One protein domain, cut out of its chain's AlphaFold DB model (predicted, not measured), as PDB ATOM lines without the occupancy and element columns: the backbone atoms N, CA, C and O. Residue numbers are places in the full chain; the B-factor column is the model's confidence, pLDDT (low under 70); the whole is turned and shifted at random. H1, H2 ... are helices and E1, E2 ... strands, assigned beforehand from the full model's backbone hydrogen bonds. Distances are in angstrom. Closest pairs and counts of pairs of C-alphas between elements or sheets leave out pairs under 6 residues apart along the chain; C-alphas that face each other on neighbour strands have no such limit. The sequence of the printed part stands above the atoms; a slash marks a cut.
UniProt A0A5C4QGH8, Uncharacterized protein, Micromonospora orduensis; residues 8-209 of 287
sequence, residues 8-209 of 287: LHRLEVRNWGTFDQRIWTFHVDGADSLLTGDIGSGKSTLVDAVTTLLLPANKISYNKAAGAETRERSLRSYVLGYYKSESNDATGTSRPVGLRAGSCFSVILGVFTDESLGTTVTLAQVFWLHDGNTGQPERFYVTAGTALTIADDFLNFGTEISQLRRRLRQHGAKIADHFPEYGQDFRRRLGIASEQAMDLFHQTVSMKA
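Overview. This is residues 8 to 209 of the 287 residues of an uncharacterized protein of Micromonospora orduensis (UniProt A0A5C4QGH8). A twisted sheet of six strands has helices over both faces, H1, H5 and short H2 over one and H4 over the other, while H6 lies off the sheet, beyond H1. The hairpin E3 and E4 reaches away from one end of this body. The printed part has 202 residues with six named helices and eight named strands, in the order E1 E2 H1 H2 E3 E4 E5 E6 E7 H3 H4 E8 H5 H6, class mixed. The sheet runs E2 E1 E5 E6 E7 E8, all antiparallel. The whole is compact, radius of gyration of the C-alphas 17.4 A, spans 62 by 43 by 29 A.

Along the chain. E1, residues 8 to 16, begins at C-alpha 8 (200.156, 217.340, 235.851). E2 is residues 19 to 27 and bends by 111 degrees at residue 22. H1 is residues 43 to 54, 17.3 A, and H2 75 to 79. E3 is residues 82 to 88 and E4 93 to 98. E5, residues 104 to 114, and E6, 119 to 129, are each 33.7 A long; E7, residues 138 to 144, is 20.6 A. H3 is residues 150 to 153, H4 161 to 170, E8 174 to 176 and H5 179 to 190, 15.8 A. H6, residues 196 to 206, ends at C-alpha 206 (204.389, 223.580, 218.434).

Arrangement. E1 and E2 form a hairpin, with N 13 and O 24 2.9 A apart, within hydrogen-bond range. E1 and E5 pair through N 12 and O 109, 2.8 A. E5, E6 and E7 form a meander, each strand the antiparallel neighbour of the one before, with N 108 and O 125 at 3.0 A and N 124 and O 142 at 2.9 A. E8 pairs with E7 through N 141 and O 176, 2.8 A. H1 runs across the strands, 70 degrees to E1 on the local plane, at a height over the sheet of 8.6 A. H5, on the same face, runs along the strands, its C-alpha of Tyr 182 6.3 A from that of Tyr 141 in E7. H4 is on the opposite face, over E7, and H3 only grazes the sheet with residues 150 to 151. H1, with residues 51 to 54 alone, and H6 only just touch, with 3 pairs of C-alphas within 8 A, the closest being Thr 51 and Val 205 at 7.6 A. H2 is on the same face as H1. E3 and E4 pair through N 86 and O 95, 3.0 A. In H1, H2, H4, H5 and H6 every O i to N i+4 pair is within hydrogen-bond range; H3 is too short for one.

Size, cuts and confidence. The C-alphas of Ala 90 and Ser 116 are the two farthest apart, 62.8 A. The printed part has no cut. The links E2 to H1 and H1 to H2 are long. Mean pLDDT of the printed part is 75.8, and 63 residues are under 70, among them 57 to 77, 79 to 103 and 202 to 209.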
ATOM      1  N   LEU A   8     199.419 216.277 235.165       90.69
ATOM      2  CA  LEU A   8     200.156 217.340 235.851       90.69
ATOM      3  C   LEU A   8     199.275 217.921 236.972       90.69
ATOM      4  O   LEU A   8     198.253 218.538 236.691       90.69
ATOM      5  N   HIS A   9     199.672 217.735 238.231       91.75
ATOM      6  CA  HIS A   9     199.002 218.359 239.379       91.75
ATOM      7  C   HIS A   9     199.655 219.682 239.762       91.75
ATOM      8  O   HIS A   9     198.961 220.656 240.046       91.75
ATOM      9  N   ARG A  10     200.990 219.740 239.758       94.00
ATOM     10  CA  ARG A  10     201.732 220.921 240.207       94.00
ATOM     11  C   ARG A  10     202.915 221.208 239.299       94.00
ATOM     12  O   ARG A  10     203.699 220.310 239.008       94.00
ATOM     13  N   LEU A  11     203.056 222.460 238.885       93.19
ATOM     14  CA  LEU A  11     204.211 222.967 238.152       93.19
ATOM     15  C   LEU A  11     204.877 224.053 238.997       93.19
ATOM     16  O   LEU A  11     204.267 225.076 239.291       93.19
ATOM     17  N   GLU A  12     206.124 223.833 239.384       94.12
ATOM     18  CA  GLU A  12     206.941 224.793 240.114       94.12
ATOM     19  C   GLU A  12     208.068 225.298 239.213       94.12
ATOM     20  O   GLU A  12     208.768 224.525 238.555       94.12
ATOM     21  N   VAL A  13     208.252 226.614 239.181       91.88
ATOM     22  CA  VAL A  13     209.271 227.265 238.358       91.88
ATOM     23  C   VAL A  13     209.998 228.320 239.181       91.88
ATOM     24  O   VAL A  13     209.380 229.205 239.773       91.88
ATOM     25  N   ARG A  14     211.331 228.258 239.190       89.25
ATOM     26  CA  ARG A  14     212.204 229.279 239.778       89.25
ATOM     27  C   ARG A  14     213.223 229.740 238.744       89.25
ATOM     28  O   ARG A  14     213.898 228.922 238.124       89.25
ATOM     29  N   ASN A  15     213.390 231.058 238.646       85.38
ATOM     30  CA  ASN A  15     214.409 231.713 237.828       85.38
ATOM     31  C   ASN A  15     214.370 231.314 236.334       85.38
ATOM     32  O   ASN A  15     215.389 230.983 235.742       85.38
ATOM     33  N   TRP A  16     213.211 231.376 235.678       83.62
ATOM     34  CA  TRP A  16     213.049 230.966 234.276       83.62
ATOM     35  C   TRP A  16     212.403 232.065 233.426       83.62
ATOM     36  O   TRP A  16     211.267 232.477 233.662       83.62
ATOM     37  N   GLY A  17     213.134 232.562 232.428       78.06
ATOM     38  CA  GLY A  17     212.736 233.708 231.612       78.06
ATOM     39  C   GLY A  17     212.424 234.928 232.482       78.06
ATOM     40  O   GLY A  17     213.284 235.407 233.215       78.06
ATOM     41  N   THR A  18     211.182 235.407 232.411       74.19
ATOM     42  CA  THR A  18     210.664 236.540 233.199       74.19
ATOM     43  C   THR A  18     210.337 236.198 234.656       74.19
ATOM     44  O   THR A  18     210.119 237.105 235.453       74.19
ATOM     45  N   PHE A  19     210.274 234.915 235.028       78.38
ATOM     46  CA  PHE A  19     210.050 234.501 236.412       78.38
ATOM     47  C   PHE A  19     211.373 234.576 237.178       78.38
ATOM     48  O   PHE A  19     212.286 233.809 236.879       78.38
ATOM     49  N   ASP A  20     211.489 235.483 238.149       77.75
ATOM     50  CA  ASP A  20     212.734 235.740 238.887       77.75
ATOM     51  C   ASP A  20     212.550 235.746 240.414       77.75
ATOM     52  O   ASP A  20     211.453 236.014 240.911       77.75
ATOM     53  N   GLN A  21     213.639 235.437 241.130       72.50
ATOM     54  CA  GLN A  21     213.860 235.445 242.591       72.50
ATOM     55  C   GLN A  21     212.963 234.550 243.462       72.50
ATOM     56  O   GLN A  21     213.456 233.971 244.433       72.50
ATOM     57  N   ARG A  22     211.683 234.384 243.127       84.12
ATOM     58  CA  ARG A  22     210.726 233.549 243.864       84.12
ATOM     59  C   ARG A  22     210.405 232.242 243.145       84.12
ATOM     60  O   ARG A  22     210.595 232.109 241.935       84.12
ATOM     61  N   ILE A  23     209.898 231.283 243.915       88.38
ATOM     62  CA  ILE A  23     209.257 230.080 243.384       88.38
ATOM     63  C   ILE A  23     207.854 230.478 242.929       88.38
ATOM     64  O   ILE A  23     207.126 231.146 243.664       88.38
ATOM     65  N   TRP A  24     207.487 230.078 241.719       89.88
ATOM     66  CA  TRP A  24     206.142 230.212 241.184       89.88
ATOM     67  C   TRP A  24     205.518 228.827 241.094       89.88
ATOM     68  O   TRP A  24     205.971 228.001 240.303       89.88
ATOM     69  N   THR A  25     204.502 228.585 241.917       91.25
ATOM     70  CA  THR A  25     203.785 227.311 241.991       91.25
ATOM     71  C   THR A  25     202.426 227.456 241.322       91.25
ATOM     72  O   THR A  25     201.619 228.291 241.723       91.25
ATOM     73  N   PHE A  26     202.173 226.630 240.315       88.88
ATOM     74  CA  PHE A  26     200.907 226.539 239.602       88.88
ATOM     75  C   PHE A  26     200.256 225.201 239.938       88.88
ATOM     76  O   PHE A  26     200.823 224.143 239.657       88.88
ATOM     77  N   HIS A  27     199.079 225.261 240.552       89.44
ATOM     78  CA  HIS A  27     198.234 224.103 240.810       89.44
ATOM     79  C   HIS A  27     197.289 223.919 239.623       89.44
ATOM     80  O   HIS A  27     196.497 224.803 239.308       89.44
ATOM     81  N   VAL A  28     197.473 222.802 238.927       86.06
ATOM     82  CA  VAL A  28     196.685 222.349 237.770       86.06
ATOM     83  C   VAL A  28     195.720 221.241 238.206       86.06
ATOM     84  O   VAL A  28     194.673 221.055 237.597       86.06
ATOM     85  N   ASP A  29     196.080 220.513 239.271       85.38
ATOM     86  CA  ASP A  29     195.280 219.486 239.944       85.38
ATOM     87  C   ASP A  29     194.644 218.450 238.997       85.38
ATOM     88  O   ASP A  29     193.542 217.960 239.222       85.38
ATOM     89  N   GLY A  30     195.352 218.119 237.909       81.50
ATOM     90  CA  GLY A  30     194.916 217.154 236.901       81.50
ATOM     91  C   GLY A  30     193.800 217.634 235.960       81.50
ATOM     92  O   GLY A  30     193.352 216.858 235.108       81.50
ATOM     93  N   ALA A  31     193.376 218.893 236.079       83.38
ATOM     94  CA  ALA A  31     192.296 219.509 235.317       83.38
ATOM     95  C   ALA A  31     192.799 220.445 234.198       83.38
ATOM     96  O   ALA A  31     193.968 220.836 234.143       83.38
ATOM     97  N   ASP A  32     191.891 220.841 233.304       82.69
ATOM     98  CA  ASP A  32     192.184 221.822 232.257       82.69
ATOM     99  C   ASP A  32     192.458 223.207 232.868       82.69
ATOM    100  O   ASP A  32     191.666 223.730 233.651       82.69
ATOM    101  N   SER A  33     193.582 223.826 232.492       79.44
ATOM    102  CA  SER A  33     194.031 225.115 233.039       79.44
ATOM    103  C   SER A  33     194.141 226.195 231.962       79.44
ATOM    104  O   SER A  33     194.881 226.051 230.989       79.44
ATOM    105  N   LEU A  34     193.452 227.323 232.165       82.00
ATOM    106  CA  LEU A  34     193.476 228.471 231.254       82.00
ATOM    107  C   LEU A  34     194.540 229.503 231.668       82.00
ATOM    108  O   LEU A  34     194.370 230.241 232.638       82.00
ATOM    109  N   LEU A  35     195.617 229.615 230.888       77.75
ATOM    110  CA  LEU A  35     196.646 230.643 231.082       77.75
ATOM    111  C   LEU A  35     196.219 231.967 230.423       77.75
ATOM    112  O   LEU A  35     196.384 232.147 229.216       77.75
ATOM    113  N   THR A  36     195.725 232.919 231.218       81.75
ATOM    114  CA  THR A  36     195.347 234.277 230.772       81.75
ATOM    115  C   THR A  36     196.316 235.367 231.271       81.75
ATOM    116  O   THR A  36     197.185 235.110 232.103       81.75
ATOM    117  N   GLY A  37     196.233 236.574 230.699       77.88
ATOM    118  CA  GLY A  37     197.054 237.751 231.026       77.88
ATOM    119  C   GLY A  37     197.595 238.481 229.790       77.88
ATOM    120  O   GLY A  37     197.451 237.999 228.666       77.88
ATOM    121  N   ASP A  38     198.295 239.597 229.985       75.19
ATOM    122  CA  ASP A  38     198.706 240.507 228.899       75.19
ATOM    123  C   ASP A  38     199.864 240.009 228.016       75.19
ATOM    124  O   ASP A  38     200.585 239.051 228.328       75.19
ATOM    125  N   ILE A  39     200.078 240.663 226.871       72.25
ATOM    126  CA  ILE A  39     201.247 240.405 226.020       72.25
ATOM    127  C   ILE A  39     202.520 240.723 226.822       72.25
ATOM    128  O   ILE A  39     202.636 241.778 227.432       72.25
ATOM    129  N   GLY A  40     203.469 239.783 226.849       66.75
ATOM    130  CA  GLY A  40     204.688 239.892 227.661       66.75
ATOM    131  C   GLY A  40     204.592 239.309 229.079       66.75
ATOM    132  O   GLY A  40     205.631 239.113 229.699       66.75
ATOM    133  N   SER A  41     203.408 238.908 229.564       70.50
ATOM    134  CA  SER A  41     203.199 238.418 230.947       70.50
ATOM    135  C   SER A  41     203.874 237.081 231.322       70.50
ATOM    136  O   SER A  41     203.627 236.548 232.400       70.50
ATOM    137  N   GLY A  42     204.674 236.480 230.437       72.38
ATOM    138  CA  GLY A  42     205.346 235.200 230.693       72.38
ATOM    139  C   GLY A  42     204.518 233.932 230.432       72.38
ATOM    140  O   GLY A  42     205.040 232.842 230.632       72.38
ATOM    141  N   LYS A  43     203.280 234.012 229.915       80.44
ATOM    142  CA  LYS A  43     202.484 232.811 229.542       80.44
ATOM    143  C   LYS A  43     203.259 231.829 228.657       80.44
ATOM    144  O   LYS A  43     203.368 230.653 228.980       80.44
ATOM    145  N   SER A  44     203.837 232.326 227.557       74.94
ATOM    146  CA  SER A  44     204.657 231.506 226.658       74.94
ATOM    147  C   SER A  44     205.870 230.925 227.376       74.94
ATOM    148  O   SER A  44     206.142 229.750 227.208       74.94
ATOM    149  N   THR A  45     206.522 231.705 228.243       80.94
ATOM    150  CA  THR A  45     207.643 231.260 229.083       80.94
ATOM    151  C   THR A  45     207.278 230.061 229.961       80.94
ATOM    152  O   THR A  45     208.114 229.181 230.160       80.94
ATOM    153  N   LEU A  46     206.042 230.009 230.470       82.25
ATOM    154  CA  LEU A  46     205.545 228.893 231.276       82.25
ATOM    155  C   LEU A  46     205.240 227.653 230.422       82.25
ATOM    156  O   LEU A  46     205.622 226.550 230.801       82.25
ATOM    157  N   VAL A  47     204.637 227.830 229.241       82.25
ATOM    158  CA  VAL A  47     204.461 226.739 228.262       82.25
ATOM    159  C   VAL A  47     205.825 226.185 227.838       82.25
ATOM    160  O   VAL A  47     206.053 224.986 227.945       82.25
ATOM    161  N   ASP A  48     206.771 227.057 227.477       80.00
ATOM    162  CA  ASP A  48     208.153 226.702 227.134       80.00
ATOM    163  C   ASP A  48     208.851 225.936 228.284       80.00
ATOM    164  O   ASP A  48     209.709 225.091 228.020       80.00
ATOM    165  N   ALA A  49     208.484 226.181 229.552       85.06
ATOM    166  CA  ALA A  49     208.992 225.432 230.707       85.06
ATOM    167  C   ALA A  49     208.473 223.984 230.732       85.06
ATOM    168  O   ALA A  49     209.264 223.056 230.901       85.06
ATOM    169  N   VAL A  50     207.169 223.776 230.510       85.88
ATOM    170  CA  VAL A  50     206.554 222.436 230.412       85.88
ATOM    171  C   VAL A  50     207.113 221.671 229.211       85.88
ATOM    172  O   VAL A  50     207.497 220.509 229.339       85.88
ATOM    173  N   THR A  51     207.248 222.338 228.062       83.44
ATOM    174  CA  THR A  51     207.893 221.786 226.863       83.44
ATOM    175  C   THR A  51     209.336 221.372 227.159       83.44
ATOM    176  O   THR A  51     209.738 220.264 226.814       83.44
ATOM    177  N   THR A  52     210.103 222.217 227.861       85.31
ATOM    178  CA  THR A  52     211.482 221.907 228.282       85.31
ATOM    179  C   THR A  52     211.538 220.712 229.227       85.31
ATOM    180  O   THR A  52     212.418 219.870 229.077       85.31
ATOM    181  N   LEU A  53     210.587 220.590 230.160       86.88
ATOM    182  CA  LEU A  53     210.523 219.479 231.110       86.88
ATOM    183  C   LEU A  53     210.354 218.115 230.417       86.88
ATOM    184  O   LEU A  53     210.919 217.122 230.884       86.88
ATOM    185  N   LEU A  54     209.599 218.073 229.316       84.31
ATOM    186  CA  LEU A  54     209.166 216.842 228.649       84.31
ATOM    187  C   LEU A  54     209.939 216.499 227.368       84.31
ATOM    188  O   LEU A  54     209.918 215.342 226.957       84.31
ATOM    189  N   LEU A  55     210.622 217.455 226.731       80.25
ATOM    190  CA  LEU A  55     211.264 217.267 225.424       80.25
ATOM    191  C   LEU A  55     212.757 217.624 225.435       80.25
ATOM    192  O   LEU A  55     213.197 218.470 226.217       80.25
ATOM    193  N   PRO A  56     213.571 217.004 224.560       75.19
ATOM    194  CA  PRO A  56     214.991 217.303 224.503       75.19
ATOM    195  C   PRO A  56     215.219 218.675 223.863       75.19
ATOM    196  O   PRO A  56     214.639 219.008 222.830       75.19
ATOM    197  N   ALA A  57     216.128 219.462 224.441       66.50
ATOM    198  CA  ALA A  57     216.377 220.853 224.044       66.50
ATOM    199  C   ALA A  57     216.873 221.058 222.593       66.50
ATOM    200  O   ALA A  57     216.983 222.198 222.158       66.50
ATOM    201  N   ASN A  58     217.198 219.989 221.857       62.53
ATOM    202  CA  ASN A  58     217.516 220.030 220.425       62.53
ATOM    203  C   ASN A  58     216.283 219.872 219.513       62.53
ATOM    204  O   ASN A  58     216.373 220.228 218.344       62.53
ATOM    205  N   LYS A  59     215.162 219.331 220.016       57.56
ATOM    206  CA  LYS A  59     213.884 219.270 219.285       57.56
ATOM    207  C   LYS A  59     213.047 220.539 219.502       57.56
ATOM    208  O   LYS A  59     212.312 220.924 218.604       57.56
ATOM    209  N   ILE A  60     213.179 221.202 220.656       60.91
ATOM    210  CA  ILE A  60     212.346 222.354 221.046       60.91
ATOM    211  C   ILE A  60     212.632 223.595 220.191       60.91
ATOM    212  O   ILE A  60     213.698 224.203 220.295       60.91
ATOM    213  N   SER A  61     211.623 224.047 219.444       55.78
ATOM    214  CA  SER A  61     211.610 225.376 218.826       55.78
ATOM    215  C   SER A  61     211.074 226.421 219.812       55.78
ATOM    216  O   SER A  61     209.865 226.599 219.971       55.78
ATOM    217  N   TYR A  62     211.977 227.098 220.526       61.22
ATOM    218  CA  TYR A  62     211.594 228.092 221.531       61.22
ATOM    219  C   TYR A  62     210.921 229.328 220.914       61.22
ATOM    220  O   TYR A  62     211.339 229.883 219.895       61.22
ATOM    221  N   ASN A  63     209.888 229.816 221.596       54.44
ATOM    222  CA  ASN A  63     209.008 230.869 221.111       54.44
ATOM    223  C   ASN A  63     209.741 232.214 220.861       54.44
ATOM    224  O   ASN A  63     210.232 232.835 221.801       54.44
ATOM    225  N   LYS A  64     209.788 232.708 219.610       51.38
ATOM    226  CA  LYS A  64     210.349 234.038 219.274       51.38
ATOM    227  C   LYS A  64     209.627 235.166 220.032       51.38
ATOM    228  O   LYS A  64     208.399 235.198 220.088       51.38
ATOM    229  N   ALA A  65     210.388 236.116 220.581       40.09
ATOM    230  CA  ALA A  65     209.821 237.329 221.170       40.09
ATOM    231  C   ALA A  65     209.179 238.212 220.087       40.09
ATOM    232  O   ALA A  65     209.711 238.316 218.981       40.09
ATOM    233  N   ALA A  66     208.069 238.880 220.410       36.62
ATOM    234  CA  ALA A  66     207.508 239.904 219.535       36.62
ATOM    235  C   ALA A  66     208.519 241.056 219.375       36.62
ATOM    236  O   ALA A  66     208.939 241.637 220.373       36.62
ATOM    237  N   GLY A  67     208.913 241.363 218.134       39.03
ATOM    238  CA  GLY A  67     209.771 242.510 217.799       39.03
ATOM    239  C   GLY A  67     211.278 242.250 217.642       39.03
ATOM    240  O   GLY A  67     212.018 243.216 217.501       39.03
ATOM    241  N   ALA A  68     211.762 241.001 217.648       37.19
ATOM    242  CA  ALA A  68     213.183 240.694 217.410       37.19
ATOM    243  C   ALA A  68     213.392 239.931 216.088       37.19
ATOM    244  O   ALA A  68     213.134 238.729 216.019       37.19
ATOM    245  N   GLU A  69     213.884 240.609 215.043       37.78
ATOM    246  CA  GLU A  69     213.962 240.047 213.682       37.78
ATOM    247  C   GLU A  69     214.941 238.869 213.506       37.78
ATOM    248  O   GLU A  69     214.750 238.066 212.594       37.78
ATOM    249  N   THR A  70     215.985 238.729 214.337       39.72
ATOM    250  CA  THR A  70     217.139 237.875 213.961       39.72
ATOM    251  C   THR A  70     217.737 237.002 215.071       39.72
ATOM    252  O   THR A  70     218.908 236.629 214.996       39.72
ATOM    253  N   ARG A  71     216.979 236.617 216.111       46.16
ATOM    254  CA  ARG A  71     217.463 235.564 217.028       46.16
ATOM    255  C   ARG A  71     216.367 234.690 217.624       46.16
ATOM    256  O   ARG A  71     215.462 235.157 218.311       46.16
ATOM    257  N   GLU A  72     216.499 233.393 217.379       48.62
ATOM    258  CA  GLU A  72     215.762 232.348 218.084       48.62
ATOM    259  C   GLU A  72     216.118 232.397 219.572       48.62
ATOM    260  O   GLU A  72     217.271 232.643 219.944       48.62
ATOM    261  N   ARG A  73     215.124 232.196 220.444       56.53
ATOM    262  CA  ARG A  73     215.407 232.111 221.877       56.53
ATOM    263  C   ARG A  73     216.177 230.821 222.137       56.53
ATOM    264  O   ARG A  73     215.800 229.757 221.668       56.53
ATOM    265  N   SER A  74     217.256 230.917 222.902       62.62
ATOM    266  CA  SER A  74     218.039 229.751 223.317       62.62
ATOM    267  C   SER A  74     217.705 229.377 224.758       62.62
ATOM    268  O   SER A  74     217.257 230.231 225.524       62.62
ATOM    269  N   LEU A  75     218.016 228.149 225.178       67.00
ATOM    270  CA  LEU A  75     217.937 227.737 226.589       67.00
ATOM    271  C   LEU A  75     218.644 228.743 227.526       67.00
ATOM    272  O   LEU A  75     218.110 229.116 228.570       67.00
ATOM    273  N   ARG A  76     219.808 229.265 227.105       69.25
ATOM    274  CA  ARG A  76     220.559 230.316 227.814       69.25
ATOM    275  C   ARG A  76     219.740 231.602 227.991       69.25
ATOM    276  O   ARG A  76     219.821 232.224 229.044       69.25
ATOM    277  N   SER A  77     218.932 231.986 227.002       68.25
ATOM    278  CA  SER A  77     218.069 233.176 227.057       68.25
ATOM    279  C   SER A  77     217.007 233.076 228.160       68.25
ATOM    280  O   SER A  77     216.706 234.084 228.796       68.25
ATOM    281  N   TYR A  78     216.480 231.874 228.428       71.06
ATOM    282  CA  TYR A  78     215.557 231.632 229.544       71.06
ATOM    283  C   TYR A  78     216.290 231.587 230.893       71.06
ATOM    284  O   TYR A  78     215.849 232.229 231.843       71.06
ATOM    285  N   VAL A  79     217.438 230.908 230.978       64.62
ATOM    286  CA  VAL A  79     218.240 230.817 232.219       64.62
ATOM    287  C   VAL A  79     218.806 232.179 232.664       64.62
ATOM    288  O   VAL A  79     218.942 232.425 233.861       64.62
ATOM    289  N   LEU A  80     219.076 233.099 231.732       62.22
ATOM    290  CA  LEU A  80     219.556 234.462 232.023       62.22
ATOM    291  C   LEU A  80     218.460 235.541 232.055       62.22
ATOM    292  O   LEU A  80     218.755 236.704 232.334       62.22
ATOM    293  N   GLY A  81     217.207 235.186 231.755       55.88
ATOM    294  CA  GLY A  81     216.099 236.142 231.714       55.88
ATOM    295  C   GLY A  81     216.321 237.279 230.711       55.88
ATOM    296  O   GLY A  81     216.144 238.447 231.052       55.88
ATOM    297  N   TYR A  82     216.754 236.963 229.485       59.31
ATOM    298  CA  TYR A  82     216.905 237.952 228.411       59.31
ATOM    299  C   TYR A  82     215.524 238.464 227.973       59.31
ATOM    300  O   TYR A  82     214.766 237.735 227.328       59.31
ATOM    301  N   TYR A  83     215.203 239.713 228.320       50.50
ATOM    302  CA  TYR A  83     213.880 240.315 228.090       50.50
ATOM    303  C   TYR A  83     213.894 241.500 227.113       50.50
ATOM    304  O   TYR A  83     212.853 241.830 226.547       50.50
ATOM    305  N   LYS A  84     215.061 242.112 226.877       41.50
ATOM    306  CA  LYS A  84     215.254 243.235 225.950       41.50
ATOM    307  C   LYS A  84     216.603 243.089 225.241       41.50
ATOM    308  O   LYS A  84     217.581 242.671 225.856       41.50
ATOM    309  N   SER A  85     216.666 243.441 223.960       42.06
ATOM    310  CA  SER A  85     217.937 243.663 223.261       42.06
ATOM    311  C   SER A  85     218.112 245.165 223.118       42.06
ATOM    312  O   SER A  85     217.246 245.814 222.535       42.06
ATOM    313  N   GLU A  86     219.188 245.729 223.658       40.44
ATOM    314  CA  GLU A  86     219.516 247.128 223.394       40.44
ATOM    315  C   GLU A  86     220.446 247.186 222.184       40.44
ATOM    316  O   GLU A  86     221.579 246.698 222.213       40.44
ATOM    317  N   SER A  87     219.920 247.733 221.084       33.72
ATOM    318  CA  SER A  87     220.748 248.264 220.002       33.72
ATOM    319  C   SER A  87     221.460 249.489 220.546       33.72
ATOM    320  O   SER A  87     220.809 250.432 220.994       33.72
ATOM    321  N   ASN A  88     222.789 249.465 220.548       38.94
ATOM    322  CA  ASN A  88     223.564 250.655 220.843       38.94
ATOM    323  C   ASN A  88     223.887 251.346 219.514       38.94
ATOM    324  O   ASN A  88     224.848 250.964 218.837       38.94
ATOM    325  N   ASP A  89     223.075 252.336 219.139       44.41
ATOM    326  CA  ASP A  89     223.086 252.969 217.808       44.41
ATOM    327  C   ASP A  89     224.421 253.656 217.457       44.41
ATOM    328  O   ASP A  89     224.713 253.890 216.289       44.41
ATOM    329  N   ALA A  90     225.292 253.888 218.446       47.22
ATOM    330  CA  ALA A  90     226.661 254.363 218.240       47.22
ATOM    331  C   ALA A  90     227.656 253.283 217.749       47.22
ATOM    332  O   ALA A  90     228.763 253.619 217.338       47.22
ATOM    333  N   THR A  91     227.318 251.987 217.825       46.50
ATOM    334  CA  THR A  91     228.234 250.876 217.466       46.50
ATOM    335  C   THR A  91     227.607 249.756 216.632       46.50
ATOM    336  O   THR A  91     228.315 248.825 216.257       46.50
ATOM    337  N   GLY A  92     226.294 249.781 216.376       41.72
ATOM    338  CA  GLY A  92     225.595 248.733 215.614       41.72
ATOM    339  C   GLY A  92     225.581 247.349 216.282       41.72
ATOM    340  O   GLY A  92     225.125 246.374 215.687       41.72
ATOM    341  N   THR A  93     226.074 247.232 217.521       39.78
ATOM    342  CA  THR A  93     226.099 245.967 218.263       39.78
ATOM    343  C   THR A  93     224.889 245.874 219.190       39.78
ATOM    344  O   THR A  93     224.758 246.632 220.149       39.78
ATOM    345  N   SER A  94     223.991 244.926 218.907       42.56
ATOM    346  CA  SER A  94     222.850 244.636 219.780       42.56
ATOM    347  C   SER A  94     223.296 243.730 220.928       42.56
ATOM    348  O   SER A  94     223.724 242.593 220.694       42.56
ATOM    349  N   ARG A  95     223.224 244.224 222.169       46.91
ATOM    350  CA  ARG A  95     223.562 243.447 223.370       46.91
ATOM    351  C   ARG A  95     222.274 243.047 224.106       46.91
ATOM    352  O   ARG A  95     221.474 243.923 224.437       46.91
ATOM    353  N   PRO A  96     222.048 241.746 224.377       50.53
ATOM    354  CA  PRO A  96     220.899 241.315 225.161       50.53
ATOM    355  C   PRO A  96     221.085 241.728 226.623       50.53
ATOM    356  O   PRO A  96     222.065 241.341 227.263       50.53
ATOM    357  N   VAL A  97     220.128 242.483 227.157       50.03
ATOM    358  CA  VAL A  97     220.062 242.827 228.579       50.03
ATOM    359  C   VAL A  97     219.312 241.704 229.292       50.03
ATOM    360  O   VAL A  97     218.130 241.446 229.035       50.03
ATOM    361  N   GLY A  98     220.027 240.985 230.153       54.41
ATOM    362  CA  GLY A  98     219.455 239.963 231.021       54.41
ATOM    363  C   GLY A  98     219.014 240.536 232.355       54.41
ATOM    364  O   GLY A  98     219.676 241.412 232.901       54.41
ATOM    365  N   LEU A  99     217.933 239.983 232.907       55.03
ATOM    366  CA  LEU A  99     217.534 240.209 234.302       55.03
ATOM    367  C   LEU A  99     218.601 239.733 235.301       55.03
ATOM    368  O   LEU A  99     218.578 240.147 236.455       55.03
ATOM    369  N   ARG A 100     219.526 238.860 234.874       59.09
ATOM    370  CA  ARG A 100     220.558 238.267 235.729       59.09
ATOM    371  C   ARG A 100     221.964 238.551 235.214       59.09
ATOM    372  O   ARG A 100     222.282 238.256 234.061       59.09
ATOM    373  N   ALA A 101     222.804 239.045 236.115       52.22
ATOM    374  CA  ALA A 101     224.254 239.098 235.984       52.22
ATOM    375  C   ALA A 101     224.872 238.237 237.098       52.22
ATOM    376  O   ALA A 101     224.365 238.233 238.219       52.22
ATOM    377  N   GLY A 102     225.945 237.504 236.794       61.78
ATOM    378  CA  GLY A 102     226.592 236.586 237.735       61.78
ATOM    379  C   GLY A 102     226.073 235.144 237.681       61.78
ATOM    380  O   GLY A 102     225.437 234.712 236.714       61.78
ATOM    381  N   SER A 103     226.359 234.377 238.738       65.88
ATOM    382  CA  SER A 103     225.999 232.959 238.835       65.88
ATOM    383  C   SER A 103     224.481 232.751 238.898       65.88
ATOM    384  O   SER A 103     223.824 233.183 239.847       65.88
ATOM    385  N   CYS A 104     223.923 232.050 237.914       75.00
ATOM    386  CA  CYS A 104     222.483 231.827 237.793       75.00
ATOM    387  C   CYS A 104     222.116 230.386 238.151       75.00
ATOM    388  O   CYS A 104     222.793 229.455 237.726       75.00
ATOM    389  N   PHE A 105     221.007 230.196 238.869       84.50
ATOM    390  CA  PHE A 105     220.445 228.885 239.211       84.50
ATOM    391  C   PHE A 105     218.945 228.885 238.913       84.50
ATOM    392  O   PHE A 105     218.223 229.728 239.449       84.50
ATOM    393  N   SER A 106     218.496 227.970 238.054       87.88
ATOM    394  CA  SER A 106     217.119 227.868 237.552       87.88
ATOM    395  C   SER A 106     216.593 226.451 237.731       87.88
ATOM    396  O   SER A 106     217.325 225.491 237.495       87.88
ATOM    397  N   VAL A 107     215.327 226.312 238.119       91.31
ATOM    398  CA  VAL A 107     214.695 225.006 238.349       91.31
ATOM    399  C   VAL A 107     213.295 225.003 237.750       91.31
ATOM    400  O   VAL A 107     212.514 225.926 237.982       91.31
ATOM    401  N   ILE A 108     212.991 223.949 236.998       93.25
ATOM    402  CA  ILE A 108     211.646 223.602 236.533       93.25
ATOM    403  C   ILE A 108     211.305 222.256 237.161       93.25
ATOM    404  O   ILE A 108     212.095 221.321 237.046       93.25
ATOM    405  N   LEU A 109     210.146 222.141 237.800       95.12
ATOM    406  CA  LEU A 109     209.678 220.923 238.454       95.12
ATOM    407  C   LEU A 109     208.199 220.703 238.126       95.12
ATOM    408  O   LEU A 109     207.385 221.602 238.297       95.12
ATOM    409  N   GLY A 110     207.846 219.510 237.657       94.62
ATOM    410  CA  GLY A 110     206.470 219.087 237.408       94.62
ATOM    411  C   GLY A 110     206.145 217.820 238.191       94.62
ATOM    412  O   GLY A 110     206.842 216.811 238.069       94.62
ATOM    413  N   VAL A 111     205.083 217.876 238.988       94.44
ATOM    414  CA  VAL A 111     204.542 216.752 239.755       94.44
ATOM    415  C   VAL A 111     203.366 216.169 238.988       94.44
ATOM    416  O   VAL A 111     202.356 216.847 238.778       94.44
ATOM    417  N   PHE A 112     203.504 214.910 238.586       92.88
ATOM    418  CA  PHE A 112     202.483 214.149 237.882       92.88
ATOM    419  C   PHE A 112     201.893 213.091 238.814       92.88
ATOM    420  O   PHE A 112     202.647 212.332 239.418       92.88
ATOM    421  N   THR A 113     200.571 212.998 238.904       91.62
ATOM    422  CA  THR A 113     199.884 212.001 239.742       91.62
ATOM    423  C   THR A 113     198.886 211.221 238.898       91.62
ATOM    424  O   THR A 113     198.262 211.787 238.003       91.62
ATOM    425  N   ASP A 114     198.755 209.925 239.169       90.50
ATOM    426  CA  ASP A 114     197.643 209.100 238.697       90.50
ATOM    427  C   ASP A 114     196.690 208.875 239.882       90.50
ATOM    428  O   ASP A 114     197.053 208.228 240.867       90.50
ATOM    429  N   GLU A 115     195.481 209.440 239.814       85.38
ATOM    430  CA  GLU A 115     194.478 209.323 240.884       85.38
ATOM    431  C   GLU A 115     193.992 207.884 241.086       85.38
ATOM    432  O   GLU A 115     193.575 207.517 242.182       85.38
ATOM    433  N   SER A 116     194.021 207.065 240.032       85.19
ATOM    434  CA  SER A 116     193.535 205.687 240.073       85.19
ATOM    435  C   SER A 116     194.536 204.717 240.700       85.19
ATOM    436  O   SER A 116     194.129 203.731 241.311       85.19
ATOM    437  N   LEU A 117     195.833 205.016 240.584       84.50
ATOM    438  CA  LEU A 117     196.921 204.251 241.197       84.50
ATOM    439  C   LEU A 117     197.401 204.847 242.531       84.50
ATOM    440  O   LEU A 117     198.109 204.173 243.278       84.50
ATOM    441  N   GLY A 118     197.065 206.108 242.825       84.81
ATOM    442  CA  GLY A 118     197.593 206.847 243.976       84.81
ATOM    443  C   GLY A 118     199.101 207.121 243.885       84.81
ATOM    444  O   GLY A 118     199.738 207.412 244.896       84.81
ATOM    445  N   THR A 119     199.695 206.995 242.694       90.06
ATOM    446  CA  THR A 119     201.139 207.130 242.473       90.06
ATOM    447  C   THR A 119     201.501 208.534 242.011       90.06
ATOM    448  O   THR A 119     200.837 209.127 241.163       90.06
ATOM    449  N   THR A 120     202.613 209.057 242.528       92.06
ATOM    450  CA  THR A 120     203.150 210.366 242.141       92.06
ATOM    451  C   THR A 120     204.552 210.229 241.561       92.06
ATOM    452  O   THR A 120     205.407 209.526 242.097       92.06
ATOM    453  N   VAL A 121     204.798 210.931 240.463       93.62
ATOM    454  CA  VAL A 121     206.074 211.007 239.762       93.62
ATOM    455  C   VAL A 121     206.463 212.474 239.661       93.62
ATOM    456  O   VAL A 121     205.781 213.253 238.999       93.62
ATOM    457  N   THR A 122     207.576 212.858 240.285       95.00
ATOM    458  CA  THR A 122     208.138 214.199 240.078       95.00
ATOM    459  C   THR A 122     209.225 214.150 239.021       95.00
ATOM    460  O   THR A 122     210.147 213.334 239.092       95.00
ATOM    461  N   LEU A 123     209.119 215.060 238.061       94.88
ATOM    462  CA  LEU A 123     210.121 215.352 237.053       94.88
ATOM    463  C   LEU A 123     210.707 216.728 237.350       94.88
ATOM    464  O   LEU A 123     209.951 217.667 237.590       94.88
ATOM    465  N   ALA A 124     212.027 216.886 237.309       94.25
ATOM    466  CA  ALA A 124     212.635 218.208 237.408       94.25
ATOM    467  C   ALA A 124     213.878 218.353 236.529       94.25
ATOM    468  O   ALA A 124     214.590 217.389 236.244       94.25
ATOM    469  N   GLN A 125     214.144 219.591 236.122       92.94
ATOM    470  CA  GLN A 125     215.355 219.995 235.421       92.94
ATOM    471  C   GLN A 125     215.978 221.180 236.142       92.94
ATOM    472  O   GLN A 125     215.308 222.171 236.443       92.94
ATOM    473  N   VAL A 126     217.271 221.055 236.419       90.88
ATOM    474  CA  VAL A 126     218.068 222.067 237.105       90.88
ATOM    475  C   VAL A 126     219.097 222.589 236.124       90.88
ATOM    476  O   VAL A 126     219.815 221.801 235.511       90.88
ATOM    477  N   PHE A 127     219.177 223.909 236.002       88.69
ATOM    478  CA  PHE A 127     220.141 224.607 235.161       88.69
ATOM    479  C   PHE A 127     220.974 225.546 236.021       88.69
ATOM    480  O   PHE A 127     220.423 226.293 236.834       88.69
ATOM    481  N   TRP A 128     222.283 225.569 235.807       86.44
ATOM    482  CA  TRP A 128     223.150 226.578 236.401       86.44
ATOM    483  C   TRP A 128     224.115 227.155 235.376       86.44
ATOM    484  O   TRP A 128     224.451 226.546 234.360       86.44
ATOM    485  N   LEU A 129     224.546 228.377 235.648       82.31
ATOM    486  CA  LEU A 129     225.606 229.038 234.914       82.31
ATOM    487  C   LEU A 129     226.548 229.668 235.932       82.31
ATOM    488  O   LEU A 129     226.098 230.398 236.815       82.31
ATOM    489  N   HIS A 130     227.840 229.377 235.811       77.06
ATOM    490  CA  HIS A 130     228.867 230.056 236.593       77.06
ATOM    491  C   HIS A 130     229.129 231.461 236.035       77.06
ATOM    492  O   HIS A 130     228.922 231.705 234.842       77.06
ATOM    493  N   ASP A 131     229.586 232.381 236.885       67.69
ATOM    494  CA  ASP A 131     229.921 233.731 236.429       67.69
ATOM    495  C   ASP A 131     231.047 233.698 235.375       67.69
ATOM    496  O   ASP A 131     231.892 232.802 235.369       67.69
ATOM    497  N   GLY A 132     231.009 234.627 234.423       63.22
ATOM    498  CA  GLY A 132     231.914 234.671 233.270       63.22
ATOM    499  C   GLY A 132     231.692 233.601 232.184       63.22
ATOM    500  O   GLY A 132     232.248 233.737 231.094       63.22
ATOM    501  N   ASN A 133     230.865 232.567 232.398       66.25
ATOM    502  CA  ASN A 133     230.653 231.520 231.390       66.25
ATOM    503  C   ASN A 133     229.779 232.020 230.215       66.25
ATOM    504  O   ASN A 133     228.589 232.321 230.369       66.25
ATOM    505  N   THR A 134     230.346 232.067 229.006       63.38
ATOM    506  CA  THR A 134     229.673 232.434 227.742       63.38
ATOM    507  C   THR A 134     229.024 231.258 226.996       63.38
ATOM    508  O   THR A 134     228.279 231.493 226.045       63.38
ATOM    509  N   GLY A 135     229.250 230.013 227.427       69.19
ATOM    510  CA  GLY A 135     228.742 228.784 226.807       69.19
ATOM    511  C   GLY A 135     227.267 228.463 227.093       69.19
ATOM    512  O   GLY A 135     226.471 229.319 227.486       69.19
ATOM    513  N   GLN A 136     226.868 227.206 226.883       72.81
ATOM    514  CA  GLN A 136     225.540 226.736 227.299       72.81
ATOM    515  C   GLN A 136     225.481 226.576 228.831       72.81
ATOM    516  O   GLN A 136     226.509 226.260 229.433       72.81
ATOM    517  N   PRO A 137     224.315 226.789 229.473       80.00
ATOM    518  CA  PRO A 137     224.157 226.488 230.891       80.00
ATOM    519  C   PRO A 137     224.335 224.986 231.131       80.00
ATOM    520  O   PRO A 137     223.831 224.159 230.364       80.00
ATOM    521  N   GLU A 138     225.031 224.647 232.209       85.31
ATOM    522  CA  GLU A 138     225.110 223.276 232.693       85.31
ATOM    523  C   GLU A 138     223.743 222.844 233.228       85.31
ATOM    524  O   GLU A 138     222.927 223.670 233.656       85.31
ATOM    525  N   ARG A 139     223.462 221.541 233.158       89.62
ATOM    526  CA  ARG A 139     222.161 220.984 233.527       89.62
ATOM    527  C   ARG A 139     222.261 219.554 234.025       89.62
ATOM    528  O   ARG A 139     223.118 218.802 233.573       89.62
ATOM    529  N   PHE A 140     221.329 219.176 234.890       92.06
ATOM    530  CA  PHE A 140     221.013 217.779 235.172       92.06
ATOM    531  C   PHE A 140     219.500 217.600 235.295       92.06
ATOM    532  O   PHE A 140     218.737 218.541 235.533       92.06
ATOM    533  N   TYR A 141     219.089 216.354 235.136       93.38
ATOM    534  CA  TYR A 141     217.709 215.910 235.107       93.38
ATOM    535  C   TYR A 141     217.416 215.054 236.338       93.38
ATOM    536  O   TYR A 141     218.279 214.292 236.779       93.38
ATOM    537  N   VAL A 142     216.206 215.152 236.884       93.88
ATOM    538  CA  VAL A 142     215.794 214.455 238.109       93.88
ATOM    539  C   VAL A 142     214.461 213.749 237.894       93.88
ATOM    540  O   VAL A 142     213.514 214.350 237.387       93.88
ATOM    541  N   THR A 143     214.368 212.490 238.327       94.56
ATOM    542  CA  THR A 143     213.103 211.744 238.405       94.56
ATOM    543  C   THR A 143     212.920 211.121 239.788       94.56
ATOM    544  O   THR A 143     213.790 210.406 240.292       94.56
ATOM    545  N   ALA A 144     211.763 211.340 240.404       94.12
ATOM    546  CA  ALA A 144     211.401 210.767 241.700       94.12
ATOM    547  C   ALA A 144     210.055 210.034 241.627       94.12
ATOM    548  O   ALA A 144     209.221 210.333 240.776       94.12
ATOM    549  N   GLY A 145     209.858 209.057 242.517       91.06
ATOM    550  CA  GLY A 145     208.570 208.373 242.738       91.06
ATOM    551  C   GLY A 145     207.788 208.958 243.918       91.06
ATOM    552  O   GLY A 145     207.031 208.250 244.568       91.06
ATOM    553  N   THR A 146     208.070 210.214 244.249       90.25
ATOM    554  CA  THR A 146     207.531 210.981 245.374       90.25
ATOM    555  C   THR A 146     207.273 212.409 244.898       90.25
ATOM    556  O   THR A 146     207.861 212.845 243.902       90.25
ATOM    557  N   ALA A 147     206.400 213.144 245.588       90.75
ATOM    558  CA  ALA A 147     206.217 214.577 245.367       90.75
ATOM    559  C   ALA A 147     207.408 215.348 245.964       90.75
ATOM    560  O   ALA A 147     207.553 215.372 247.182       90.75
ATOM    561  N   LEU A 148     208.239 215.970 245.124       91.81
ATOM    562  CA  LEU A 148     209.297 216.892 245.567       91.81
ATOM    563  C   LEU A 148     208.814 218.345 245.450       91.81
ATOM    564  O   LEU A 148     207.924 218.631 244.645       91.81
ATOM    565  N   THR A 149     209.405 219.267 246.208       91.69
ATOM    566  CA  THR A 149     209.160 220.719 246.087       91.69
ATOM    567  C   THR A 149     210.461 221.442 245.750       91.69
ATOM    568  O   THR A 149     211.544 221.037 246.173       91.69
ATOM    569  N   ILE A 150     210.393 222.562 245.025       88.56
ATOM    570  CA  ILE A 150     211.570 223.423 244.853       88.56
ATOM    571  C   ILE A 150     212.004 223.972 246.218       88.56
ATOM    572  O   ILE A 150     213.201 224.027 246.491       88.56
ATOM    573  N   ALA A 151     211.041 224.355 247.063       87.56
ATOM    574  CA  ALA A 151     211.275 224.997 248.354       87.56
ATOM    575  C   ALA A 151     212.117 224.143 249.310       87.56
ATOM    576  O   ALA A 151     213.068 224.657 249.901       87.56
ATOM    577  N   ASP A 152     211.789 222.858 249.425       87.19
ATOM    578  CA  ASP A 152     212.420 221.959 250.380       87.19
ATOM    579  C   ASP A 152     213.624 221.264 249.747       87.19
ATOM    580  O   ASP A 152     214.717 221.333 250.311       87.19
ATOM    581  N   ASP A 153     213.470 220.640 248.574       85.69
ATOM    582  CA  ASP A 153     214.474 219.730 248.001       85.69
ATOM    583  C   ASP A 153     215.563 220.429 247.175       85.69
ATOM    584  O   ASP A 153     216.717 219.991 247.179       85.69
ATOM    585  N   PHE A 154     215.216 221.514 246.472       83.94
ATOM    586  CA  PHE A 154     216.104 222.189 245.510       83.94
ATOM    587  C   PHE A 154     216.711 223.499 246.022       83.94
ATOM    588  O   PHE A 154     217.498 224.120 245.305       83.94
ATOM    589  N   LEU A 155     216.392 223.918 247.248       82.62
ATOM    590  CA  LEU A 155     216.995 225.075 247.913       82.62
ATOM    591  C   LEU A 155     217.792 224.671 249.157       82.62
ATOM    592  O   LEU A 155     217.762 223.527 249.610       82.62
ATOM    593  N   ASN A 156     218.549 225.637 249.685       76.12
ATOM    594  CA  ASN A 156     219.346 225.520 250.910       76.12
ATOM    595  C   ASN A 156     220.360 224.353 250.905       76.12
ATOM    596  O   ASN A 156     220.775 223.877 251.956       76.12
ATOM    597  N   PHE A 157     220.801 223.918 249.719       71.81
ATOM    598  CA  PHE A 157     221.781 222.840 249.526       71.81
ATOM    599  C   PHE A 157     223.250 223.291 249.661       71.81
ATOM    600  O   PHE A 157     224.153 222.525 249.337       71.81
ATOM    601  N   GLY A 158     223.498 224.525 250.114       69.25
ATOM    602  CA  GLY A 158     224.832 225.125 250.197       69.25
ATOM    603  C   GLY A 158     225.291 225.765 248.882       69.25
ATOM    604  O   GLY A 158     224.479 226.201 248.068       69.25
ATOM    605  N   THR A 159     226.610 225.846 248.696       67.88
ATOM    606  CA  THR A 159     227.253 226.525 247.552       67.88
ATOM    607  C   THR A 159     227.503 225.593 246.359       67.88
ATOM    608  O   THR A 159     227.728 226.062 245.247       67.88
ATOM    609  N   GLU A 160     227.473 224.270 246.560       79.69
ATOM    610  CA  GLU A 160     227.866 223.290 245.541       79.69
ATOM    611  C   GLU A 160     226.707 222.425 245.030       79.69
ATOM    612  O   GLU A 160     225.994 221.768 245.790       79.69
ATOM    613  N   ILE A 161     226.623 222.290 243.705       83.62
ATOM    614  CA  ILE A 161     225.700 221.369 243.021       83.62
ATOM    615  C   ILE A 161     225.952 219.893 243.405       83.62
ATOM    616  O   ILE A 161     225.031 219.073 243.380       83.62
ATOM    617  N   SER A 162     227.176 219.545 243.820       84.62
ATOM    618  CA  SER A 162     227.546 218.214 244.329       84.62
ATOM    619  C   SER A 162     226.657 217.779 245.512       84.62
ATOM    620  O   SER A 162     226.186 216.636 245.565       84.62
ATOM    621  N   GLN A 163     226.360 218.713 246.420       86.38
ATOM    622  CA  GLN A 163     225.587 218.497 247.641       86.38
ATOM    623  C   GLN A 163     224.102 218.324 247.317       86.38
ATOM    624  O   GLN A 163     223.478 217.383 247.812       86.38
ATOM    625  N   LEU A 164     223.565 219.129 246.389       87.38
ATOM    626  CA  LEU A 164     222.214 218.954 245.846       87.38
ATOM    627  C   LEU A 164     222.033 217.563 245.221       87.38
ATOM    628  O   LEU A 164     221.081 216.853 245.543       87.38
ATOM    629  N   ARG A 165     222.984 217.123 244.382       88.56
ATOM    630  CA  ARG A 165     222.930 215.790 243.756       88.56
ATOM    631  C   ARG A 165     222.979 214.659 244.788       88.56
ATOM    632  O   ARG A 165     222.293 213.651 244.620       88.56
ATOM    633  N   ARG A 166     223.756 214.809 245.867       88.56
ATOM    634  CA  ARG A 166     223.783 213.838 246.974       88.56
ATOM    635  C   ARG A 166     222.456 213.813 247.736       88.56
ATOM    636  O   ARG A 166     221.923 212.727 247.957       88.56
ATOM    637  N   ARG A 167     221.908 214.983 248.078       88.38
ATOM    638  CA  ARG A 167     220.639 215.126 248.804       88.38
ATOM    639  C   ARG A 167     219.475 214.501 248.037       88.38
ATOM    640  O   ARG A 167     218.759 213.676 248.595       88.38
ATOM    641  N   LEU A 168     219.326 214.817 246.753       89.12
ATOM    642  CA  LEU A 168     218.267 214.259 245.905       89.12
ATOM    643  C   LEU A 168     218.356 212.723 245.810       89.12
ATOM    644  O   LEU A 168     217.347 212.038 245.959       89.12
ATOM    645  N   ARG A 169     219.569 212.163 245.671       89.56
ATOM    646  CA  ARG A 169     219.788 210.703 245.696       89.56
ATOM    647  C   ARG A 169     219.408 210.063 247.037       89.56
ATOM    648  O   ARG A 169     218.876 208.959 247.037       89.56
ATOM    649  N   GLN A 170     219.635 210.744 248.162       87.75
ATOM    650  CA  GLN A 170     219.203 210.271 249.489       87.75
ATOM    651  C   GLN A 170     217.673 210.244 249.637       87.75
ATOM    652  O   GLN A 170     217.154 209.349 250.294       87.75
ATOM    653  N   HIS A 171     216.950 211.149 248.968       84.25
ATOM    654  CA  HIS A 171     215.479 211.154 248.903       84.25
ATOM    655  C   HIS A 171     214.922 210.172 247.843       84.25
ATOM    656  O   HIS A 171     213.746 210.223 247.493       84.25
ATOM    657  N   GLY A 172     215.758 209.275 247.303       86.25
ATOM    658  CA  GLY A 172     215.358 208.263 246.319       86.25
ATOM    659  C   GLY A 172     215.172 208.786 244.888       86.25
ATOM    660  O   GLY A 172     214.714 208.038 244.018       86.25
ATOM    661  N   ALA A 173     215.532 210.042 244.611       91.94
ATOM    662  CA  ALA A 173     215.480 210.587 243.262       91.94
ATOM    663  C   ALA A 173     216.660 210.084 242.416       91.94
ATOM    664  O   ALA A 173     217.820 210.083 242.843       91.94
ATOM    665  N   LYS A 174     216.376 209.683 241.176       92.81
ATOM    666  CA  LYS A 174     217.408 209.395 240.179       92.81
ATOM    667  C   LYS A 174     217.851 210.692 239.523       92.81
ATOM    668  O   LYS A 174     217.042 211.592 239.312       92.81
ATOM    669  N   ILE A 175     219.134 210.759 239.179       93.50
ATOM    670  CA  ILE A 175     219.743 211.912 238.517       93.50
ATOM    671  C   ILE A 175     220.447 211.428 237.261       93.50
ATOM    672  O   ILE A 175     221.295 210.541 237.365       93.50
ATOM    673  N   ALA A 176     220.120 212.043 236.130       92.69
ATOM    674  CA  ALA A 176     220.763 211.829 234.841       92.69
ATOM    675  C   ALA A 176     221.416 213.130 234.360       92.69
ATOM    676  O   ALA A 176     220.885 214.218 234.587       92.69
ATOM    677  N   ASP A 177     222.556 213.023 233.685       88.06
ATOM    678  CA  ASP A 177     223.251 214.173 233.091       88.06
ATOM    679  C   ASP A 177     222.765 214.449 231.654       88.06
ATOM    680  O   ASP A 177     222.789 215.586 231.181       88.06
ATOM    681  N   HIS A 178     222.223 213.427 230.980       88.06
ATOM    682  CA  HIS A 178     221.754 213.508 229.597       88.06
ATOM    683  C   HIS A 178     220.246 213.272 229.469       88.06
ATOM    684  O   HIS A 178     219.657 212.438 230.160       88.06
ATOM    685  N   PHE A 179     219.623 213.958 228.504       85.69
ATOM    686  CA  PHE A 179     218.192 213.804 228.248       85.69
ATOM    687  C   PHE A 179     217.769 212.371 227.870       85.69
ATOM    688  O   PHE A 179     216.720 211.969 228.355       85.69
ATOM    689  N   PRO A 180     218.492 211.567 227.059       87.44
ATOM    690  CA  PRO A 180     218.021 210.225 226.687       87.44
ATOM    691  C   PRO A 180     217.803 209.287 227.887       87.44
ATOM    692  O   PRO A 180     216.792 208.590 227.943       87.44
ATOM    693  N   GLU A 181     218.699 209.329 228.879       89.69
ATOM    694  CA  GLU A 181     218.597 208.567 230.134       89.69
ATOM    695  C   GLU A 181     217.361 208.994 230.946       89.69
ATOM    696  O   GLU A 181     216.535 208.167 231.340       89.69
ATOM    697  N   TYR A 182     217.195 210.308 231.136       91.12
ATOM    698  CA  TYR A 182     216.013 210.910 231.758       91.12
ATOM    699  C   TYR A 182     214.724 210.555 231.002       91.12
ATOM    700  O   TYR A 182     213.729 210.166 231.611       91.12
ATOM    701  N   GLY A 183     214.772 210.624 229.673       87.31
ATOM    702  CA  GLY A 183     213.693 210.327 228.742       87.31
ATOM    703  C   GLY A 183     213.218 208.886 228.827       87.31
ATOM    704  O   GLY A 183     212.021 208.621 228.770       87.31
ATOM    705  N   GLN A 184     214.136 207.937 228.992       88.81
ATOM    706  CA  GLN A 184     213.788 206.540 229.232       88.81
ATOM    707  C   GLN A 184     213.187 206.342 230.634       88.81
ATOM    708  O   GLN A 184     212.214 205.603 230.790       88.81
ATOM    709  N   ASP A 185     213.736 207.003 231.661       89.69
ATOM    710  CA  ASP A 185     213.268 206.838 233.038       89.69
ATOM    711  C   ASP A 185     211.887 207.467 233.279       89.69
ATOM    712  O   ASP A 185     211.038 206.809 233.884       89.69
ATOM    713  N   PHE A 186     211.615 208.675 232.764       89.62
ATOM    714  CA  PHE A 186     210.295 209.296 232.903       89.62
ATOM    715  C   PHE A 186     209.233 208.557 232.094       89.62
ATOM    716  O   PHE A 186     208.163 208.294 232.636       89.62
ATOM    717  N   ARG A 187     209.518 208.145 230.847       89.38
ATOM    718  CA  ARG A 187     208.555 207.377 230.034       89.38
ATOM    719  C   ARG A 187     208.138 206.092 230.742       89.38
ATOM    720  O   ARG A 187     206.947 205.824 230.863       89.38
ATOM    721  N   ARG A 188     209.104 205.356 231.308       89.12
ATOM    722  CA  ARG A 188     208.838 204.133 232.082       89.12
ATOM    723  C   ARG A 188     208.020 204.394 233.352       89.12
ATOM    724  O   ARG A 188     207.234 203.538 233.735       89.12
ATOM    725  N   ARG A 189     208.195 205.546 234.015       88.25
ATOM    726  CA  ARG A 189     207.404 205.929 235.204       88.25
ATOM    727  C   ARG A 189     205.983 206.373 234.855       88.25
ATOM    728  O   ARG A 189     205.063 205.999 235.568       88.25
ATOM    729  N   LEU A 190     205.820 207.135 233.774       85.81
ATOM    730  CA  LEU A 190     204.530 207.659 233.309       85.81
ATOM    731  C   LEU A 190     203.725 206.659 232.452       85.81
ATOM    732  O   LEU A 190     202.631 206.987 232.009       85.81
ATOM    733  N   GLY A 191     204.256 205.460 232.183       83.38
ATOM    734  CA  GLY A 191     203.591 204.446 231.349       83.38
ATOM    735  C   GLY A 191     203.585 204.754 229.843       83.38
ATOM    736  O   GLY A 191     202.794 204.178 229.102       83.38
ATOM    737  N   ILE A 192     204.456 205.650 229.370       82.06
ATOM    738  CA  ILE A 192     204.517 206.067 227.961       82.06
ATOM    739  C   ILE A 192     205.311 205.027 227.159       82.06
ATOM    740  O   ILE A 192     206.534 204.937 227.286       82.06
ATOM    741  N   ALA A 193     204.617 204.254 226.321       70.50
ATOM    742  CA  ALA A 193     205.197 203.109 225.614       70.50
ATOM    743  C   ALA A 193     206.120 203.470 224.427       70.50
ATOM    744  O   ALA A 193     207.097 202.765 224.192       70.50
ATOM    745  N   SER A 194     205.836 204.551 223.684       74.50
ATOM    746  CA  SER A 194     206.557 204.909 222.447       74.50
ATOM    747  C   SER A 194     207.278 206.258 222.542       74.50
ATOM    748  O   SER A 194     206.820 207.186 223.207       74.50
ATOM    749  N   GLU A 195     208.406 206.393 221.836       71.81
ATOM    750  CA  GLU A 195     209.058 207.692 221.609       71.81
ATOM    751  C   GLU A 195     208.226 208.610 220.707       71.81
ATOM    752  O   GLU A 195     208.199 209.819 220.919       71.81
ATOM    753  N   GLN A 196     207.471 208.030 219.769       68.62
ATOM    754  CA  GLN A 196     206.616 208.769 218.836       68.62
ATOM    755  C   GLN A 196     205.518 209.549 219.568       68.62
ATOM    756  O   GLN A 196     205.123 210.611 219.105       68.62
ATOM    757  N   ALA A 197     205.076 209.089 220.745       75.19
ATOM    758  CA  ALA A 197     204.148 209.833 221.602       75.19
ATOM    759  C   ALA A 197     204.731 211.184 222.069       75.19
ATOM    760  O   ALA A 197     203.995 212.156 222.236       75.19
ATOM    761  N   MET A 198     206.056 211.274 222.227       76.94
ATOM    762  CA  MET A 198     206.739 212.528 222.554       76.94
ATOM    763  C   MET A 198     206.922 213.421 221.321       76.94
ATOM    764  O   MET A 198     206.839 214.640 221.444       76.94
ATOM    765  N   ASP A 199     207.120 212.842 220.134       71.62
ATOM    766  CA  ASP A 199     207.174 213.600 218.875       71.62
ATOM    767  C   ASP A 199     205.794 214.150 218.471       71.62
ATOM    768  O   ASP A 199     205.684 215.310 218.071       71.62
ATOM    769  N   LEU A 200     204.732 213.372 218.701       72.62
ATOM    770  CA  LEU A 200     203.331 213.802 218.693       72.62
ATOM    771  C   LEU A 200     203.111 215.007 219.612       72.62
ATOM    772  O   LEU A 200     202.660 216.056 219.162       72.62
ATOM    773  N   PHE A 201     203.478 214.876 220.891       73.88
ATOM    774  CA  PHE A 201     203.354 215.957 221.871       73.88
ATOM    775  C   PHE A 201     204.128 217.214 221.445       73.88
ATOM    776  O   PHE A 201     203.599 218.324 221.534       73.88
ATOM    777  N   HIS A 202     205.350 217.051 220.927       69.69
ATOM    778  CA  HIS A 202     206.146 218.158 220.400       69.69
ATOM    779  C   HIS A 202     205.427 218.910 219.280       69.69
ATOM    780  O   HIS A 202     205.405 220.142 219.297       69.69
ATOM    781  N   GLN A 203     204.822 218.192 218.333       66.88
ATOM    782  CA  GLN A 203     204.053 218.811 217.259       66.88
ATOM    783  C   GLN A 203     202.824 219.536 217.802       66.88
ATOM    784  O   GLN A 203     202.692 220.728 217.531       66.88
ATOM    785  N   THR A 204     201.997 218.888 218.633       67.12
ATOM    786  CA  THR A 204     200.793 219.498 219.228       67.12
ATOM    787  C   THR A 204     201.107 220.810 219.947       67.12
ATOM    788  O   THR A 204     200.423 221.809 219.741       67.12
ATOM    789  N   VAL A 205     202.169 220.847 220.759       64.44
ATOM    790  CA  VAL A 205     202.576 222.061 221.491       64.44
ATOM    791  C   VAL A 205     203.211 223.113 220.566       64.44
ATOM    792  O   VAL A 205     203.122 224.311 220.835       64.44
ATOM    793  N   SER A 206     203.802 222.690 219.446       57.66
ATOM    794  CA  SER A 206     204.389 223.580 218.434       57.66
ATOM    795  C   SER A 206     203.380 224.133 217.419       57.66
ATOM    796  O   SER A 206     203.755 224.998 216.625       57.66
ATOM    797  N   MET A 207     202.109 223.702 217.445       57.53
ATOM    798  CA  MET A 207     201.025 224.231 216.599       57.53
ATOM    799  C   MET A 207     200.617 225.657 217.007       57.53
ATOM    800  O   MET A 207     199.513 225.932 217.479       57.53
ATOM    801  N   LYS A 208     201.517 226.615 216.774       54.50
ATOM    802  CA  LYS A 208     201.173 228.034 216.735       54.50
ATOM    803  C   LYS A 208     200.265 228.301 215.532       54.50
ATOM    804  O   LYS A 208     200.735 228.330 214.400       54.50
ATOM    805  N   ALA A 209     199.012 228.618 215.847       42.59
ATOM    806  CA  ALA A 209     197.899 228.912 214.944       42.59
ATOM    807  C   ALA A 209     197.208 227.687 214.317       42.59
ATOM    808  O   ALA A 209     197.818 226.712 213.880       42.59
TER     809      ALA A 209